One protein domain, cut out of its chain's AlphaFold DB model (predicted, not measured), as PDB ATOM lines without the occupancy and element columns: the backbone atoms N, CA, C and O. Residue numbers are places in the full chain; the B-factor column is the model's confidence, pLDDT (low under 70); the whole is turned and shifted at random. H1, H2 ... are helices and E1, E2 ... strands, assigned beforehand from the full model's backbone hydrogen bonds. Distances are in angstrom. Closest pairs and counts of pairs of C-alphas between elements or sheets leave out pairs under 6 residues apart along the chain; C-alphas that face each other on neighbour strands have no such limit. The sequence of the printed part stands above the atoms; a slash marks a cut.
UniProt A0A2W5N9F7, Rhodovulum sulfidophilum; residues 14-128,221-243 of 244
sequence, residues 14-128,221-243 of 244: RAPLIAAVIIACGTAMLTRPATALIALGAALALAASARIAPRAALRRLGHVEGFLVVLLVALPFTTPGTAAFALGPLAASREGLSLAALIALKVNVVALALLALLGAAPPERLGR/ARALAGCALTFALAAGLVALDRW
ATOM      1  N   ARG A  14      42.765  12.830 -37.405       84.94
ATOM      2  CA  ARG A  14      42.742  11.624 -36.555       84.94
ATOM      3  C   ARG A  14      41.823  11.794 -35.348       84.94
ATOM      4  O   ARG A  14      40.950  10.966 -35.129       84.94
ATOM      5  N   ALA A  15      41.991  12.884 -34.602       84.94
ATOM      6  CA  ALA A  15      41.190  13.179 -33.418       84.94
ATOM      7  C   ALA A  15      39.688  13.355 -33.716       84.94
ATOM      8  O   ALA A  15      38.889  12.680 -33.074       84.94
ATOM      9  N   PRO A  16      39.264  14.174 -34.699       86.56
ATOM     10  CA  PRO A  16      37.845  14.287 -35.033       86.56
ATOM     11  C   PRO A  16      37.263  12.983 -35.596       86.56
ATOM     12  O   PRO A  16      36.098  12.696 -35.341       86.56
ATOM     13  N   LEU A  17      38.054  12.160 -36.300       88.31
ATOM     14  CA  LEU A  17      37.628  10.823 -36.732       88.31
ATOM     15  C   LEU A  17      37.397   9.885 -35.540       88.31
ATOM     16  O   LEU A  17      36.340   9.265 -35.463       88.31
ATOM     17  N   ILE A  18      38.339   9.821 -34.594       88.62
ATOM     18  CA  ILE A  18      38.188   9.038 -33.358       88.62
ATOM     19  C   ILE A  18      36.972   9.529 -32.563       88.62
ATOM     20  O   ILE A  18      36.124   8.725 -32.185       88.62
ATOM     21  N   ALA A  19      36.839  10.842 -32.359       88.56
ATOM     22  CA  ALA A  19      35.715  11.433 -31.637       88.56
ATOM     23  C   ALA A  19      34.369  11.126 -32.315       88.56
ATOM     24  O   ALA A  19      33.406  10.774 -31.638       88.56
ATOM     25  N   ALA A  20      34.299  11.190 -33.649       89.38
ATOM     26  CA  ALA A  20      33.092  10.835 -34.389       89.38
ATOM     27  C   ALA A  20      32.717   9.355 -34.208       89.38
ATOM     28  O   ALA A  20      31.540   9.047 -34.027       89.38
ATOM     29  N   VAL A  21      33.702   8.446 -34.211       90.31
ATOM     30  CA  VAL A  21      33.481   7.013 -33.949       90.31
ATOM     31  C   VAL A  21      33.012   6.781 -32.513       90.31
ATOM     32  O   VAL A  21      32.055   6.044 -32.304       90.31
ATOM     33  N   ILE A  22      33.621   7.445 -31.529       90.69
ATOM     34  CA  ILE A  22      33.217   7.362 -30.117       90.69
ATOM     35  C   ILE A  22      31.771   7.831 -29.936       90.69
ATOM     36  O   ILE A  22      30.980   7.134 -29.303       90.69
ATOM     37  N   ILE A  23      31.402   8.975 -30.523       89.50
ATOM     38  CA  ILE A  23      30.028   9.493 -30.467       89.50
ATOM     39  C   ILE A  23      29.066   8.515 -31.149       89.50
ATOM     40  O   ILE A  23      28.001   8.232 -30.605       89.50
ATOM     41  N   ALA A  24      29.429   7.956 -32.307       90.06
ATOM     42  CA  ALA A  24      28.588   6.993 -33.012       90.06
ATOM     43  C   ALA A  24      28.364   5.704 -32.207       90.06
ATOM     44  O   ALA A  24      27.224   5.271 -32.051       90.06
ATOM     45  N   CYS A  25      29.421   5.128 -31.634       89.81
ATOM     46  CA  CYS A  25      29.310   3.942 -30.790       89.81
ATOM     47  C   CYS A  25      28.532   4.235 -29.502       89.81
ATOM     48  O   CYS A  25      27.607   3.497 -29.171       89.81
ATOM     49  N   GLY A  26      28.843   5.332 -28.804       88.00
ATOM     50  CA  GLY A  26      28.150   5.714 -27.571       88.00
ATOM     51  C   GLY A  26      26.658   5.946 -27.796       88.00
ATOM     52  O   GLY A  26      25.829   5.447 -27.043       88.00
ATOM     53  N   THR A  27      26.300   6.625 -28.888       87.56
ATOM     54  CA  THR A  27      24.893   6.878 -29.232       87.56
ATOM     55  C   THR A  27      24.154   5.626 -29.680       87.56
ATOM     56  O   THR A  27      22.982   5.462 -29.344       87.56
ATOM     57  N   ALA A  28      24.822   4.702 -30.377       86.94
ATOM     58  CA  ALA A  28      24.233   3.422 -30.753       86.94
ATOM     59  C   ALA A  28      23.803   2.600 -29.524       86.94
ATOM     60  O   ALA A  28      22.757   1.949 -29.578       86.94
ATOM     61  N   MET A  29      24.545   2.691 -28.415       86.75
ATOM     62  CA  MET A  29      24.265   1.957 -27.175       86.75
ATOM     63  C   MET A  29      23.144   2.550 -26.306       86.75
ATOM     64  O   MET A  29      22.722   1.882 -25.366       86.75
ATOM     65  N   LEU A  30      22.645   3.756 -26.605       84.94
ATOM     66  CA  LEU A  30      21.574   4.400 -25.830       84.94
ATOM     67  C   LEU A  30      20.240   3.664 -26.002       84.94
ATOM     68  O   LEU A  30      19.829   3.363 -27.122       84.94
ATOM     69  N   THR A  31      19.533   3.414 -24.909       80.94
ATOM     70  CA  THR A  31      18.243   2.710 -24.900       80.94
ATOM     71  C   THR A  31      17.083   3.604 -24.480       80.94
ATOM     72  O   THR A  31      15.954   3.354 -24.898       80.94
ATOM     73  N   ARG A  32      17.339   4.680 -23.724       82.12
ATOM     74  CA  ARG A  32      16.298   5.613 -23.275       82.12
ATOM     75  C   ARG A  32      16.170   6.817 -24.227       82.12
ATOM     76  O   ARG A  32      17.170   7.361 -24.698       82.12
ATOM     77  N   PRO A  33      14.948   7.315 -24.488       80.44
ATOM     78  CA  PRO A  33      14.757   8.503 -25.325       80.44
ATOM     79  C   PRO A  33      15.286   9.788 -24.662       80.44
ATOM     80  O   PRO A  33      15.764  10.685 -25.354       80.44
ATOM     81  N   ALA A  34      15.259   9.873 -23.328       83.56
ATOM     82  CA  ALA A  34      15.736  11.047 -22.592       83.56
ATOM     83  C   ALA A  34      17.256  11.256 -22.735       83.56
ATOM     84  O   ALA A  34      17.719  12.372 -22.962       83.56
ATOM     85  N   THR A  35      18.039  10.179 -22.674       84.19
ATOM     86  CA  THR A  35      19.500  10.224 -22.843       84.19
ATOM     87  C   THR A  35      19.884  10.508 -24.296       84.19
ATOM     88  O   THR A  35      20.826  11.259 -24.557       84.19
ATOM     89  N   ALA A  36      19.099  10.013 -25.256       83.62
ATOM     90  CA  ALA A  36      19.243  10.364 -26.664       83.62
ATOM     91  C   ALA A  36      18.944  11.855 -26.946       83.62
ATOM     92  O   ALA A  36      19.610  12.455 -27.791       83.62
ATOM     93  N   LEU A  37      18.020  12.491 -26.210       86.50
ATOM     94  CA  LEU A  37      17.765  13.939 -26.317       86.50
ATOM     95  C   LEU A  37      18.955  14.760 -25.812       86.50
ATOM     96  O   LEU A  37      19.353  15.728 -26.460       86.50
ATOM     97  N   ILE A  38      19.567  14.343 -24.701       86.56
ATOM     98  CA  ILE A  38      20.785  14.978 -24.176       86.56
ATOM     99  C   ILE A  38      21.930  14.849 -25.191       86.56
ATOM    100  O   ILE A  38      22.614  15.832 -25.486       86.56
ATOM    101  N   ALA A  39      22.102  13.665 -25.787       86.94
ATOM    102  CA  ALA A  39      23.090  13.444 -26.840       86.94
ATOM    103  C   ALA A  39      22.842  14.336 -28.073       86.94
ATOM    104  O   ALA A  39      23.796  14.852 -28.660       86.94
ATOM    105  N   LEU A  40      21.577  14.574 -28.443       86.38
ATOM    106  CA  LEU A  40      21.232  15.499 -29.527       86.38
ATOM    107  C   LEU A  40      21.606  16.938 -29.166       86.38
ATOM    108  O   LEU A  40      22.211  17.624 -29.987       86.38
ATOM    109  N   GLY A  41      21.305  17.381 -27.943       87.25
ATOM    110  CA  GLY A  41      21.708  18.699 -27.449       87.25
ATOM    111  C   GLY A  41      23.224  18.908 -27.526       87.25
ATOM    112  O   GLY A  41      23.685  19.929 -28.037       87.25
ATOM    113  N   ALA A  42      24.006  17.905 -27.121       87.12
ATOM    114  CA  ALA A  42      25.464  17.937 -27.232       87.12
ATOM    115  C   ALA A  42      25.943  18.007 -28.696       87.12
ATOM    116  O   ALA A  42      26.836  18.792 -29.020       87.12
ATOM    117  N   ALA A  43      25.333  17.239 -29.604       86.06
ATOM    118  CA  ALA A  43      25.669  17.282 -31.028       86.06
ATOM    119  C   ALA A  43      25.292  18.617 -31.690       86.06
ATOM    120  O   ALA A  43      26.033  19.105 -32.543       86.06
ATOM    121  N   LEU A  44      24.187  19.243 -31.276       86.00
ATOM    122  CA  LEU A  44      23.806  20.584 -31.719       86.00
ATOM    123  C   LEU A  44      24.784  21.647 -31.209       86.00
ATOM    124  O   LEU A  44      25.188  22.512 -31.983       86.00
ATOM    125  N   ALA A  45      25.223  21.556 -29.952       86.19
ATOM    126  CA  ALA A  45      26.246  22.447 -29.406       86.19
ATOM    127  C   ALA A  45      27.584  22.308 -30.160       86.19
ATOM    128  O   ALA A  45      28.215  23.313 -30.495       86.19
ATOM    129  N   LEU A  46      27.983  21.077 -30.502       85.06
ATOM    130  CA  LEU A  46      29.141  20.811 -31.364       85.06
ATOM    131  C   LEU A  46      28.954  21.374 -32.781       85.06
ATOM    132  O   LEU A  46      29.880  21.945 -33.352       85.06
ATOM    133  N   ALA A  47      27.762  21.244 -33.358       83.44
ATOM    134  CA  ALA A  47      27.468  21.799 -34.674       83.44
ATOM    135  C   ALA A  47      27.501  23.339 -34.677       83.44
ATOM    136  O   ALA A  47      27.995  23.949 -35.630       83.44
ATOM    137  N   ALA A  48      27.018  23.964 -33.601       83.62
ATOM    138  CA  ALA A  48      27.059  25.406 -33.406       83.62
ATOM    139  C   ALA A  48      28.498  25.914 -33.222       83.62
ATOM    140  O   ALA A  48      28.884  26.898 -33.855       83.62
ATOM    141  N   SER A  49      29.323  25.218 -32.428       84.00
ATOM    142  CA  SER A  49      30.735  25.583 -32.234       84.00
ATOM    143  C   SER A  49      31.560  25.421 -33.515       84.00
ATOM    144  O   SER A  49      32.410  26.260 -33.811       84.00
ATOM    145  N   ALA A  50      31.237  24.419 -34.340       79.94
ATOM    146  CA  ALA A  50      31.800  24.231 -35.676       79.94
ATOM    147  C   ALA A  50      31.260  25.226 -36.731       79.94
ATOM    148  O   ALA A  50      31.662  25.157 -37.895       79.94
ATOM    149  N   ARG A  51      30.365  26.154 -36.349       79.44
ATOM    150  CA  ARG A  51      29.727  27.167 -37.217       79.44
ATOM    151  C   ARG A  51      29.127  26.574 -38.494       79.44
ATOM    152  O   ARG A  51      29.232  27.150 -39.579       79.44
ATOM    153  N   ILE A  52      28.504  25.403 -38.380       75.50
ATOM    154  CA  ILE A  52      27.899  24.741 -39.534       75.50
ATOM    155  C   ILE A  52      26.727  25.583 -40.033       75.50
ATOM    156  O   ILE A  52      25.810  25.908 -39.283       75.50
ATOM    157  N   ALA A  53      26.722  25.893 -41.331       76.50
ATOM    158  CA  ALA A  53      25.586  26.560 -41.948       76.50
ATOM    159  C   ALA A  53      24.327  25.679 -41.801       76.50
ATOM    160  O   ALA A  53      24.340  24.533 -42.266       76.50
ATOM    161  N   PRO A  54      23.211  26.194 -41.254       71.81
ATOM    162  CA  PRO A  54      22.005  25.395 -41.013       71.81
ATOM    163  C   PRO A  54      21.454  24.774 -42.306       71.81
ATOM    164  O   PRO A  54      20.948  23.657 -42.300       71.81
ATOM    165  N   ARG A  55      21.667  25.430 -43.455       75.38
ATOM    166  CA  ARG A  55      21.340  24.889 -44.788       75.38
ATOM    167  C   ARG A  55      22.083  23.591 -45.124       75.38
ATOM    168  O   ARG A  55      21.531  22.742 -45.818       75.38
ATOM    169  N   ALA A  56      23.331  23.434 -44.682       70.19
ATOM    170  CA  ALA A  56      24.109  22.219 -44.919       70.19
ATOM    171  C   ALA A  56      23.578  21.046 -44.083       70.19
ATOM    172  O   ALA A  56      23.472  19.937 -44.607       70.19
ATOM    173  N   ALA A  57      23.184  21.312 -42.833       70.75
ATOM    174  CA  ALA A  57      22.501  20.339 -41.989       70.75
ATOM    175  C   ALA A  57      21.153  19.935 -42.608       70.75
ATOM    176  O   ALA A  57      20.923  18.751 -42.841       70.75
ATOM    177  N   LEU A  58      20.324  20.907 -43.003       75.00
ATOM    178  CA  LEU A  58      18.988  20.657 -43.553       75.00
ATOM    179  C   LEU A  58      19.011  19.876 -44.875       75.00
ATOM    180  O   LEU A  58      18.238  18.943 -45.060       75.00
ATOM    181  N   ARG A  59      19.934  20.203 -45.790       74.75
ATOM    182  CA  ARG A  59      20.088  19.469 -47.060       74.75
ATOM    183  C   ARG A  59      20.484  18.008 -46.836       74.75
ATOM    184  O   ARG A  59      20.097  17.141 -47.623       74.75
ATOM    185  N   ARG A  60      21.280  17.742 -45.796       68.00
ATOM    186  CA  ARG A  60      21.712  16.388 -45.442       68.00
ATOM    187  C   ARG A  60      20.601  15.615 -44.742       68.00
ATOM    188  O   ARG A  60      20.379  14.466 -45.113       68.00
ATOM    189  N   LEU A  61      19.877  16.261 -43.825       68.06
ATOM    190  CA  LEU A  61      18.656  15.711 -43.234       68.06
ATOM    191  C   LEU A  61      17.663  15.340 -44.340       68.06
ATOM    192  O   LEU A  61      17.251  14.195 -44.397       68.06
ATOM    193  N   GLY A  62      17.411  16.214 -45.318       69.00
ATOM    194  CA  GLY A  62      16.450  15.936 -46.392       69.00
ATOM    195  C   GLY A  62      16.702  14.651 -47.200       69.00
ATOM    196  O   GLY A  62      15.746  14.028 -47.647       69.00
ATOM    197  N   HIS A  63      17.957  14.213 -47.368       65.31
ATOM    198  CA  HIS A  63      18.264  12.957 -48.074       65.31
ATOM    199  C   HIS A  63      18.167  11.719 -47.170       65.31
ATOM    200  O   HIS A  63      17.757  10.659 -47.632       65.31
ATOM    201  N   VAL A  64      18.566  11.838 -45.900       67.12
ATOM    202  CA  VAL A  64      18.553  10.722 -44.936       67.12
ATOM    203  C   VAL A  64      17.139  10.475 -44.402       67.12
ATOM    204  O   VAL A  64      16.741   9.325 -44.236       67.12
ATOM    205  N   GLU A  65      16.361  11.543 -44.220       69.69
ATOM    206  CA  GLU A  65      14.972  11.507 -43.756       69.69
ATOM    207  C   GLU A  65      14.071  10.719 -44.712       69.69
ATOM    208  O   GLU A  65      13.192  10.007 -44.253       69.69
ATOM    209  N   GLY A  66      14.315  10.733 -46.029       72.50
ATOM    210  CA  GLY A  66      13.493   9.967 -46.977       72.50
ATOM    211  C   GLY A  66      13.477   8.457 -46.695       72.50
ATOM    212  O   GLY A  66      12.416   7.842 -46.652       72.50
ATOM    213  N   PHE A  67      14.648   7.861 -46.450       68.88
ATOM    214  CA  PHE A  67      14.747   6.448 -46.061       68.88
ATOM    215  C   PHE A  67      14.311   6.227 -44.609       68.88
ATOM    216  O   PHE A  67      13.643   5.240 -44.298       68.88
ATOM    217  N   LEU A  68      14.664   7.162 -43.724       73.00
ATOM    218  CA  LEU A  68      14.313   7.086 -42.315       73.00
ATOM    219  C   LEU A  68      12.798   7.099 -42.112       73.00
ATOM    220  O   LEU A  68      12.320   6.312 -41.314       73.00
ATOM    221  N   VAL A  69      12.046   7.905 -42.866       72.69
ATOM    222  CA  VAL A  69      10.578   7.974 -42.829       72.69
ATOM    223  C   VAL A  69       9.954   6.633 -43.193       72.69
ATOM    224  O   VAL A  69       9.034   6.197 -42.508       72.69
ATOM    225  N   VAL A  70      10.472   5.930 -44.208       74.50
ATOM    226  CA  VAL A  70       9.984   4.582 -44.553       74.50
ATOM    227  C   VAL A  70      10.177   3.626 -43.375       74.50
ATOM    228  O   VAL A  70       9.251   2.905 -43.011       74.50
ATOM    229  N   LEU A  71      11.349   3.658 -42.733       71.31
ATOM    230  CA  LEU A  71      11.629   2.846 -41.548       71.31
ATOM    231  C   LEU A  71      10.761   3.258 -40.344       71.31
ATOM    232  O   LEU A  71      10.260   2.397 -39.625       71.31
ATOM    233  N   LEU A  72      10.555   4.562 -40.147       70.94
ATOM    234  CA  LEU A  72       9.771   5.155 -39.063       70.94
ATOM    235  C   LEU A  72       8.291   4.791 -39.163       70.94
ATOM    236  O   LEU A  72       7.636   4.624 -38.142       70.94
ATOM    237  N   VAL A  73       7.783   4.680 -40.390       69.81
ATOM    238  CA  VAL A  73       6.417   4.239 -40.675       69.81
ATOM    239  C   VAL A  73       6.317   2.722 -40.557       69.81
ATOM    240  O   VAL A  73       5.336   2.240 -40.015       69.81
ATOM    241  N   ALA A  74       7.322   1.957 -40.992       69.56
ATOM    242  CA  ALA A  74       7.286   0.496 -40.917       69.56
ATOM    243  C   ALA A  74       7.363  -0.043 -39.474       69.56
ATOM    244  O   ALA A  74       6.583  -0.919 -39.104       69.56
ATOM    245  N   LEU A  75       8.257   0.501 -38.640       69.69
ATOM    246  CA  LEU A  75       8.506   0.044 -37.263       69.69
ATOM    247  C   LEU A  75       7.265  -0.049 -36.353       69.69
ATOM    248  O   LEU A  75       7.102  -1.086 -35.705       69.69
ATOM    249  N   PRO A  76       6.373   0.954 -36.272       65.44
ATOM    250  CA  PRO A  76       5.173   0.866 -35.440       65.44
ATOM    251  C   PRO A  76       4.195  -0.224 -35.888       65.44
ATOM    252  O   PRO A  76       3.395  -0.661 -35.068       65.44
ATOM    253  N   PHE A  77       4.276  -0.687 -37.142       63.34
ATOM    254  CA  PHE A  77       3.442  -1.775 -37.662       63.34
ATOM    255  C   PHE A  77       4.116  -3.149 -37.590       63.34
ATOM    256  O   PHE A  77       3.424  -4.160 -37.533       63.34
ATOM    257  N   THR A  78       5.451  -3.214 -37.583       65.19
ATOM    258  CA  THR A  78       6.193  -4.487 -37.515       65.19
ATOM    259  C   THR A  78       6.533  -4.926 -36.096       65.19
ATOM    260  O   THR A  78       6.891  -6.083 -35.891       65.19
ATOM    261  N   THR A  79       6.476  -4.019 -35.116       61.03
ATOM    262  CA  THR A  79       6.876  -4.320 -33.735       61.03
ATOM    263  C   THR A  79       5.650  -4.714 -32.904       61.03
ATOM    264  O   THR A  79       4.787  -3.854 -32.687       61.03
ATOM    265  N   PRO A  80       5.545  -5.970 -32.425       58.12
ATOM    266  CA  PRO A  80       4.439  -6.390 -31.569       58.12
ATOM    267  C   PRO A  80       4.517  -5.657 -30.225       58.12
ATOM    268  O   PRO A  80       5.580  -5.592 -29.611       58.12
ATOM    269  N   GLY A  81       3.402  -5.084 -29.774       60.56
ATOM    270  CA  GLY A  81       3.359  -4.267 -28.562       60.56
ATOM    271  C   GLY A  81       1.952  -3.784 -28.221       60.56
ATOM    272  O   GLY A  81       0.971  -4.197 -28.844       60.56
ATOM    273  N   THR A  82       1.845  -2.906 -27.224       60.19
ATOM    274  CA  THR A  82       0.568  -2.319 -26.811       60.19
ATOM    275  C   THR A  82       0.079  -1.326 -27.865       60.19
ATOM    276  O   THR A  82       0.781  -0.384 -28.237       60.19
ATOM    277  N   ALA A  83      -1.133  -1.539 -28.385       58.97
ATOM    278  CA  ALA A  83      -1.718  -0.673 -29.404       58.97
ATOM    279  C   ALA A  83      -1.921   0.745 -28.841       58.97
ATOM    280  O   ALA A  83      -2.754   0.969 -27.966       58.97
ATOM    281  N   ALA A  84      -1.147   1.711 -29.334       57.97
ATOM    282  CA  ALA A  84      -1.278   3.115 -28.958       57.97
ATOM    283  C   ALA A  84      -2.395   3.810 -29.737       57.97
ATOM    284  O   ALA A  84      -3.080   4.673 -29.195       57.97
ATOM    285  N   PHE A  85      -2.541   3.432 -31.006       52.81
ATOM    286  CA  PHE A  85      -3.546   3.926 -31.935       52.81
ATOM    287  C   PHE A  85      -3.916   2.791 -32.893       52.81
ATOM    288  O   PHE A  85      -3.035   2.162 -33.482       52.81
ATOM    289  N   ALA A  86      -5.209   2.535 -33.057       54.88
ATOM    290  CA  ALA A  86      -5.715   1.629 -34.080       54.88
ATOM    291  C   ALA A  86      -6.254   2.469 -35.242       54.88
ATOM    292  O   ALA A  86      -7.231   3.199 -35.082       54.88
ATOM    293  N   LEU A  87      -5.613   2.380 -36.407       51.56
ATOM    294  CA  LEU A  87      -6.158   2.882 -37.668       51.56
ATOM    295  C   LEU A  87      -6.540   1.660 -38.513       51.56
ATOM    296  O   LEU A  87      -5.764   1.174 -39.334       51.56
ATOM    297  N   GLY A  88      -7.738   1.122 -38.268       64.31
ATOM    298  CA  GLY A  88      -8.241  -0.072 -38.958       64.31
ATOM    299  C   GLY A  88      -7.463  -1.351 -38.588       64.31
ATOM    300  O   GLY A  88      -7.211  -1.566 -37.404       64.31
ATOM    301  N   PRO A  89      -7.080  -2.220 -39.550       58.00
ATOM    302  CA  PRO A  89      -6.385  -3.487 -39.273       58.00
ATOM    303  C   PRO A  89      -4.918  -3.317 -38.839       58.00
ATOM    304  O   PRO A  89      -4.263  -4.296 -38.492       58.00
ATOM    305  N   LEU A  90      -4.387  -2.091 -38.876       53.09
ATOM    306  CA  LEU A  90      -3.023  -1.773 -38.473       53.09
ATOM    307  C   LEU A  90      -3.051  -1.061 -37.112       53.09
ATOM    308  O   LEU A  90      -3.441   0.104 -36.995       53.09
ATOM    309  N   ALA A  91      -2.623  -1.774 -36.072       57.16
ATOM    310  CA  ALA A  91      -2.404  -1.209 -34.748       57.16
ATOM    311  C   ALA A  91      -0.963  -0.695 -34.652       57.16
ATOM    312  O   ALA A  91      -0.018  -1.476 -34.734       57.16
ATOM    313  N   ALA A  92      -0.791   0.615 -34.483       59.91
ATOM    314  CA  ALA A  92       0.515   1.203 -34.217       59.91
ATOM    315  C   ALA A  92       0.876   0.965 -32.744       59.91
ATOM    316  O   ALA A  92       0.151   1.416 -31.847       59.91
ATOM    317  N   SER A  93       1.978   0.259 -32.481       70.69
ATOM    318  CA  SER A  93       2.421  -0.010 -31.109       70.69
ATOM    319  C   SER A  93       3.100   1.210 -30.474       70.69
ATOM    320  O   SER A  93       3.846   1.953 -31.120       70.69
ATOM    321  N   ARG A  94       2.842   1.429 -29.180       70.81
ATOM    322  CA  ARG A  94       3.437   2.521 -28.381       70.81
ATOM    323  C   ARG A  94       4.951   2.336 -28.269       70.81
ATOM    324  O   ARG A  94       5.706   3.305 -28.338       70.81
ATOM    325  N   GLU A  95       5.381   1.083 -28.163       73.00
ATOM    326  CA  GLU A  95       6.781   0.664 -28.163       73.00
ATOM    327  C   GLU A  95       7.435   0.850 -29.540       73.00
ATOM    328  O   GLU A  95       8.580   1.289 -29.627       73.00
ATOM    329  N   GLY A  96       6.709   0.589 -30.631       72.25
ATOM    330  CA  GLY A  96       7.210   0.821 -31.983       72.25
ATOM    331  C   GLY A  96       7.408   2.308 -32.289       72.25
ATOM    332  O   GLY A  96       8.410   2.680 -32.899       72.25
ATOM    333  N   LEU A  97       6.513   3.176 -31.806       74.88
ATOM    334  CA  LEU A  97       6.648   4.629 -31.957       74.88
ATOM    335  C   LEU A  97       7.840   5.187 -31.161       74.88
ATOM    336  O   LEU A  97       8.584   6.028 -31.671       74.88
ATOM    337  N   SER A  98       8.050   4.722 -29.925       77.25
ATOM    338  CA  SER A  98       9.187   5.162 -29.104       77.25
ATOM    339  C   SER A  98      10.524   4.677 -29.673       77.25
ATOM    340  O   SER A  98      11.485   5.448 -29.715       77.25
ATOM    341  N   LEU A  99      10.571   3.447 -30.195       78.06
ATOM    342  CA  LEU A  99      11.737   2.902 -30.889       78.06
ATOM    343  C   LEU A  99      12.052   3.686 -32.167       78.06
ATOM    344  O   LEU A  99      13.205   4.043 -32.408       78.06
ATOM    345  N   ALA A 100      11.025   3.998 -32.957       80.06
ATOM    346  CA  ALA A 100      11.155   4.801 -34.163       80.06
ATOM    347  C   ALA A 100      11.726   6.196 -33.840       80.06
ATOM    348  O   ALA A 100      12.739   6.600 -34.418       80.06
ATOM    349  N   ALA A 101      11.155   6.892 -32.851       81.19
ATOM    350  CA  ALA A 101      11.652   8.190 -32.392       81.19
ATOM    351  C   ALA A 101      13.108   8.121 -31.895       81.19
ATOM    352  O   ALA A 101      13.921   8.987 -32.219       81.19
ATOM    353  N   LEU A 102      13.466   7.067 -31.158       85.19
ATOM    354  CA  LEU A 102      14.823   6.848 -30.664       85.19
ATOM    355  C   LEU A 102      15.826   6.617 -31.803       85.19
ATOM    356  O   LEU A 102      16.922   7.179 -31.774       85.19
ATOM    357  N   ILE A 103      15.462   5.841 -32.826       84.75
ATOM    358  CA  ILE A 103      16.308   5.638 -34.010       84.75
ATOM    359  C   ILE A 103      16.488   6.957 -34.760       84.75
ATOM    360  O   ILE A 103      17.623   7.314 -35.085       84.75
ATOM    361  N   ALA A 104      15.408   7.711 -34.981       84.56
ATOM    362  CA  ALA A 104      15.489   9.009 -35.642       84.56
ATOM    363  C   ALA A 104      16.435   9.964 -34.907       84.56
ATOM    364  O   ALA A 104      17.274  10.630 -35.523       84.56
ATOM    365  N   LEU A 105      16.362   9.970 -33.579       86.19
ATOM    366  CA  LEU A 105      17.216  10.787 -32.737       86.19
ATOM    367  C   LEU A 105      18.688  10.372 -32.844       86.19
ATOM    368  O   LEU A 105      19.542  11.218 -33.109       86.19
ATOM    369  N   LYS A 106      18.989   9.069 -32.747       88.12
ATOM    370  CA  LYS A 106      20.350   8.531 -32.918       88.12
ATOM    371  C   LYS A 106      20.948   8.905 -34.270       88.12
ATOM    372  O   LYS A 106      22.077   9.387 -34.331       88.12
ATOM    373  N   VAL A 107      20.191   8.718 -35.351       86.88
ATOM    374  CA  VAL A 107      20.654   9.037 -36.709       86.88
ATOM    375  C   VAL A 107      21.005  10.521 -36.825       86.88
ATOM    376  O   VAL A 107      22.069  10.857 -37.346       86.88
ATOM    377  N   ASN A 108      20.163  11.404 -36.281       86.69
ATOM    378  CA  ASN A 108      20.401  12.845 -36.286       86.69
ATOM    379  C   ASN A 108      21.644  13.239 -35.471       86.69
ATOM    380  O   ASN A 108      22.459  14.032 -35.948       86.69
ATOM    381  N   VAL A 109      21.852  12.638 -34.296       89.62
ATOM    382  CA  VAL A 109      23.045  12.868 -33.461       89.62
ATOM    383  C   VAL A 109      24.323  12.502 -34.224       89.62
ATOM    384  O   VAL A 109      25.234  13.323 -34.354       89.62
ATOM    385  N   VAL A 110      24.378  11.288 -34.784       89.69
ATOM    386  CA  VAL A 110      25.538  10.794 -35.545       89.69
ATOM    387  C   VAL A 110      25.773  11.642 -36.794       89.69
ATOM    388  O   VAL A 110      26.913  11.986 -37.121       89.69
ATOM    389  N   ALA A 111      24.703  12.022 -37.494       88.12
ATOM    390  CA  ALA A 111      24.797  12.845 -38.687       88.12
ATOM    391  C   ALA A 111      25.386  14.230 -38.380       88.12
ATOM    392  O   ALA A 111      26.290  14.668 -39.100       88.12
ATOM    393  N   LEU A 112      24.914  14.897 -37.326       87.06
ATOM    394  CA  LEU A 112      25.431  16.194 -36.892       87.06
ATOM    395  C   LEU A 112      26.887  16.096 -36.435       87.06
ATOM    396  O   LEU A 112      27.701  16.909 -36.868       87.06
ATOM    397  N   ALA A 113      27.243  15.071 -35.655       88.69
ATOM    398  CA  ALA A 113      28.617  14.849 -35.209       88.69
ATOM    399  C   ALA A 113      29.581  14.653 -36.392       88.69
ATOM    400  O   ALA A 113      30.619  15.310 -36.463       88.69
ATOM    401  N   LEU A 114      29.216  13.818 -37.373       88.50
ATOM    402  CA  LEU A 114      30.013  13.627 -38.590       88.50
ATOM    403  C   LEU A 114      30.154  14.923 -39.396       88.50
ATOM    404  O   LEU A 114      31.230  15.213 -39.913       88.50
ATOM    405  N   LEU A 115      29.082  15.711 -39.510       86.12
ATOM    406  CA  LEU A 115      29.122  16.974 -40.244       86.12
ATOM    407  C   LEU A 115      29.995  18.016 -39.528       86.12
ATOM    408  O   LEU A 115      30.768  18.705 -40.188       86.12
ATOM    409  N   ALA A 116      29.908  18.095 -38.200       86.31
ATOM    410  CA  ALA A 116      30.690  19.016 -37.380       86.31
ATOM    411  C   ALA A 116      32.181  18.685 -37.391       86.31
ATOM    412  O   ALA A 116      33.015  19.572 -37.546       86.31
ATOM    413  N   LEU A 117      32.510  17.402 -37.248       85.19
ATOM    414  CA  LEU A 117      33.885  16.956 -37.056       85.19
ATOM    415  C   LEU A 117      34.615  16.709 -38.382       85.19
ATOM    416  O   LEU A 117      35.804  17.000 -38.492       85.19
ATOM    417  N   LEU A 118      33.926  16.163 -39.391       87.00
ATOM    418  CA  LEU A 118      34.536  15.741 -40.659       87.00
ATOM    419  C   LEU A 118      34.026  16.528 -41.873       87.00
ATOM    420  O   LEU A 118      34.651  16.467 -42.929       87.00
ATOM    421  N   GLY A 119      32.926  17.278 -41.763       81.88
ATOM    422  CA  GLY A 119      32.246  17.873 -42.921       81.88
ATOM    423  C   GLY A 119      33.051  18.923 -43.691       81.88
ATOM    424  O   GLY A 119      32.838  19.091 -44.889       81.88
ATOM    425  N   ALA A 120      33.989  19.609 -43.033       79.75
ATOM    426  CA  ALA A 120      34.866  20.595 -43.669       79.75
ATOM    427  C   ALA A 120      36.170  19.989 -44.224       79.75
ATOM    428  O   ALA A 120      36.950  20.686 -44.877       79.75
ATOM    429  N   ALA A 121      36.450  18.711 -43.948       80.56
ATOM    430  CA  ALA A 121      37.711  18.094 -44.321       80.56
ATOM    431  C   ALA A 121      37.669  17.560 -45.765       80.56
ATOM    432  O   ALA A 121      36.740  16.834 -46.123       80.56
ATOM    433  N   PRO A 122      38.683  17.857 -46.600       77.69
ATOM    434  CA  PRO A 122      38.778  17.264 -47.924       77.69
ATOM    435  C   PRO A 122      39.002  15.741 -47.813       77.69
ATOM    436  O   PRO A 122      39.727  15.283 -46.919       77.69
ATOM    437  N   PRO A 123      38.383  14.941 -48.695       74.19
ATOM    438  CA  PRO A 123      38.318  13.486 -48.558       74.19
ATOM    439  C   PRO A 123      39.692  12.799 -48.618       74.19
ATOM    440  O   PRO A 123      39.899  11.753 -48.003       74.19
ATOM    441  N   GLU A 124      40.681  13.415 -49.264       75.19
ATOM    442  CA  GLU A 124      42.063  12.931 -49.320       75.19
ATOM    443  C   GLU A 124      42.732  12.936 -47.932       75.19
ATOM    444  O   GLU A 124      43.657  12.167 -47.670       75.19
ATOM    445  N   ARG A 125      42.279  13.793 -47.006       78.06
ATOM    446  CA  ARG A 125      42.762  13.796 -45.612       78.06
ATOM    447  C   ARG A 125      42.173  12.655 -44.795       78.06
ATOM    448  O   ARG A 125      42.837  12.189 -43.874       78.06
ATOM    449  N   LEU A 126      40.980  12.180 -45.144       78.62
ATOM    450  CA  LEU A 126      40.353  11.046 -44.473       78.62
ATOM    451  C   LEU A 126      41.121   9.749 -44.741       78.62
ATOM    452  O   LEU A 126      41.424   9.022 -43.799       78.62
ATOM    453  N   GLY A 127      41.526   9.516 -45.996       78.31
ATOM    454  CA  GLY A 127      42.380   8.378 -46.360       78.31
ATOM    455  C   GLY A 127      43.701   8.360 -45.581       78.31
ATOM    456  O   GLY A 127      44.094   7.326 -45.040       78.31
ATOM    457  N   ARG A 128      44.333   9.530 -45.423       77.19
ATOM    458  CA  ARG A 128      45.559   9.683 -44.623       77.19
ATOM    459  C   ARG A 128      45.342   9.457 -43.129       77.19
ATOM    460  O   ARG A 128      46.155   8.793 -42.492       77.19
ATOM    461  N   ALA A 221      48.656  17.556 -27.739       73.31
ATOM    462  CA  ALA A 221      48.041  17.244 -26.440       73.31
ATOM    463  C   ALA A 221      46.572  17.709 -26.328       73.31
ATOM    464  O   ALA A 221      45.738  17.017 -25.750       73.31
ATOM    465  N   ARG A 222      46.221  18.836 -26.967       75.75
ATOM    466  CA  ARG A 222      44.836  19.340 -27.053       75.75
ATOM    467  C   ARG A 222      43.898  18.398 -27.817       75.75
ATOM    468  O   ARG A 222      42.737  18.255 -27.447       75.75
ATOM    469  N   ALA A 223      44.391  17.746 -28.867       76.56
ATOM    470  CA  ALA A 223      43.616  16.807 -29.672       76.56
ATOM    471  C   ALA A 223      43.345  15.505 -28.902       76.56
ATOM    472  O   ALA A 223      42.236  14.974 -28.956       76.56
ATOM    473  N   LEU A 224      44.335  15.031 -28.136       77.50
ATOM    474  CA  LEU A 224      44.178  13.882 -27.246       77.50
ATOM    475  C   LEU A 224      43.206  14.192 -26.098       77.50
ATOM    476  O   LEU A 224      42.305  13.399 -25.841       77.50
ATOM    477  N   ALA A 225      43.326  15.369 -25.474       80.19
ATOM    478  CA  ALA A 225      42.401  15.824 -24.435       80.19
ATOM    479  C   ALA A 225      40.954  15.921 -24.949       80.19
ATOM    480  O   ALA A 225      40.031  15.487 -24.267       80.19
ATOM    481  N   GLY A 226      40.746  16.408 -26.179       78.69
ATOM    482  CA  GLY A 226      39.425  16.410 -26.817       78.69
ATOM    483  C   GLY A 226      38.859  15.001 -27.049       78.69
ATOM    484  O   GLY A 226      37.673  14.762 -26.814       78.69
ATOM    485  N   CYS A 227      39.699  14.039 -27.448       80.00
ATOM    486  CA  CYS A 227      39.288  12.635 -27.577       80.00
ATOM    487  C   CYS A 227      38.928  12.024 -26.214       80.00
ATOM    488  O   CYS A 227      37.895  11.375 -26.088       80.00
ATOM    489  N   ALA A 228      39.737  12.273 -25.183       81.12
ATOM    490  CA  ALA A 228      39.464  11.800 -23.829       81.12
ATOM    491  C   ALA A 228      38.167  12.403 -23.266       81.12
ATOM    492  O   ALA A 228      37.360  11.685 -22.681       81.12
ATOM    493  N   LEU A 229      37.921  13.696 -23.505       84.50
ATOM    494  CA  LEU A 229      36.690  14.370 -23.091       84.50
ATOM    495  C   LEU A 229      35.459  13.796 -23.804       84.50
ATOM    496  O   LEU A 229      34.460  13.495 -23.159       84.50
ATOM    497  N   THR A 230      35.527  13.614 -25.125       82.44
ATOM    498  CA  THR A 230      34.417  13.016 -25.895       82.44
ATOM    499  C   THR A 230      34.146  11.571 -25.475       82.44
ATOM    500  O   THR A 230      32.985  11.183 -25.369       82.44
ATOM    501  N   PHE A 231      35.190  10.802 -25.150       83.69
ATOM    502  CA  PHE A 231      35.058   9.467 -24.569       83.69
ATOM    503  C   PHE A 231      34.391   9.494 -23.193       83.69
ATOM    504  O   PHE A 231      33.425   8.768 -22.980       83.69
ATOM    505  N   ALA A 232      34.855  10.354 -22.284       83.69
ATOM    506  CA  ALA A 232      34.293  10.481 -20.943       83.69
ATOM    507  C   ALA A 232      32.816  10.901 -20.979       83.69
ATOM    508  O   ALA A 232      32.000  10.336 -20.257       83.69
ATOM    509  N   LEU A 233      32.449  11.832 -21.865       83.94
ATOM    510  CA  LEU A 233      31.059  12.249 -22.060       83.94
ATOM    511  C   LEU A 233      30.191  11.117 -22.622       83.94
ATOM    512  O   LEU A 233      29.092  10.887 -22.121       83.94
ATOM    513  N   ALA A 234      30.676  10.384 -23.628       83.19
ATOM    514  CA  ALA A 234      29.952   9.243 -24.186       83.19
ATOM    515  C   ALA A 234      29.777   8.119 -23.149       83.19
ATOM    516  O   ALA A 234      28.679   7.590 -22.997       83.19
ATOM    517  N   ALA A 235      30.831   7.793 -22.398       82.00
ATOM    518  CA  ALA A 235      30.793   6.793 -21.335       82.00
ATOM    519  C   ALA A 235      29.865   7.214 -20.184       82.00
ATOM    520  O   ALA A 235      29.083   6.396 -19.710       82.00
ATOM    521  N   GLY A 236      29.895   8.489 -19.781       83.81
ATOM    522  CA  GLY A 236      28.999   9.039 -18.763       83.81
ATOM    523  C   GLY A 236      27.530   8.976 -19.181       83.81
ATOM    524  O   GLY A 236      26.688   8.564 -18.389       83.81
ATOM    525  N   LEU A 237      27.223   9.294 -20.443       82.31
ATOM    526  CA  LEU A 237      25.868   9.163 -20.989       82.31
ATOM    527  C   LEU A 237      25.389   7.709 -21.010       82.31
ATOM    528  O   LEU A 237      24.249   7.443 -20.642       82.31
ATOM    529  N   VAL A 238      26.250   6.765 -21.398       83.44
ATOM    530  CA  VAL A 238      25.917   5.330 -21.384       83.44
ATOM    531  C   VAL A 238      25.746   4.811 -19.952       83.44
ATOM    532  O   VAL A 238      24.850   4.009 -19.697       83.44
ATOM    533  N   ALA A 239      26.561   5.278 -19.003       83.12
ATOM    534  CA  ALA A 239      26.426   4.920 -17.594       83.12
ATOM    535  C   ALA A 239      25.105   5.440 -17.000       83.12
ATOM    536  O   ALA A 239      24.399   4.680 -16.347       83.12
ATOM    537  N   LEU A 240      24.731   6.692 -17.293       83.19
ATOM    538  CA  LEU A 240      23.441   7.283 -16.906       83.19
ATOM    539  C   LEU A 240      22.244   6.579 -17.563       83.19
ATOM    540  O   LEU A 240      21.174   6.484 -16.968       83.19
ATOM    541  N   ASP A 241      22.410   6.079 -18.789       82.00
ATOM    542  CA  ASP A 241      21.373   5.314 -19.484       82.00
ATOM    543  C   ASP A 241      21.125   3.947 -18.839       82.00
ATOM    544  O   ASP A 241      19.988   3.484 -18.797       82.00
ATOM    545  N   ARG A 242      22.182   3.314 -18.315       78.81
ATOM    546  CA  ARG A 242      22.105   1.998 -17.669       78.81
ATOM    547  C   ARG A 242      21.821   2.045 -16.175       78.81
ATOM    548  O   ARG A 242      21.443   1.012 -15.625       78.81
ATOM    549  N   TRP A 243      22.011   3.188 -15.522       69.19
ATOM    550  CA  TRP A 243      21.670   3.318 -14.111       69.19
ATOM    551  C   TRP A 243      20.141   3.358 -13.960       69.19
ATOM    552  O   TRP A 243      19.505   4.153 -14.660       69.19
TER     553      TRP A 243
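Overview. This is residues 14 to 128 and 221 to 243 of the 244 residues of a protein of Rhodovulum sulfidophilum (UniProt A0A2W5N9F7). Four helices, H1, H2, H4 and H6, lie side by side as a bundle, and H3 runs along the side of H4 away from H6. The small hairpin E1 and E2 makes one end of this elongated body, and short H5 lies near the other end. The printed part has 138 residues, mostly helix, in the order H1 H2 H3 E1 E2 H4 H5 H6, with E1 and E2 antiparallel. It is only just compact, close to loose, with a radius of gyration of the C-alphas of 17.1 A and spans of 58 by 36 by 25 A.

Along the chain. H1, residues 14 to 28, begins at C-alpha 14 (42.742, 11.624, -36.555) and is 21.1 A long. H2 is residues 33 to 49, 24.4 A. H3, residues 54 to 78, 34.0 A, has a kink of 49 degrees near residue 65. E1 is residues 83 to 87 and E2 residues 90 to 93. H4, residues 94 to 118, is 36.0 A long. H5 is residues 123 to 128. H6, residues 221 to 242, 31.3 A, ends at C-alpha 242 (22.105, 1.998, -17.669).

Arrangement. The hub H4 touches H1 at Pro 16 and Leu 117, closest C-alphas 5.2 A, opposite ways. It touches H2 at Ala 47 and Ala 116, 5.0 A, the same way, and H3 at Pro 76 and Gly 96, 4.0 A, opposite ways. H6 touches H1 at Gly 26 and Ala 234, 5.2 A. H4 and H6 are apart. In the hairpin, N 84 and O 92 are 2.8 A apart. Every O i to N i+4 pair is within hydrogen-bond range in H1, H2, H4 and H6, but 15 of 21 in H3 and 1 of 2 in H5.

Size, cuts and confidence. The farthest C-alphas, Gly 88 and Ala 221, are 60.2 A apart. Residues 129 to 220 are not printed, and C-alphas 128 and 221 are 19.8 A apart across the cut. The links printed whole are tight. Confidence is under 70 at residues 60 to 65, 67, 73 to 92 and 243.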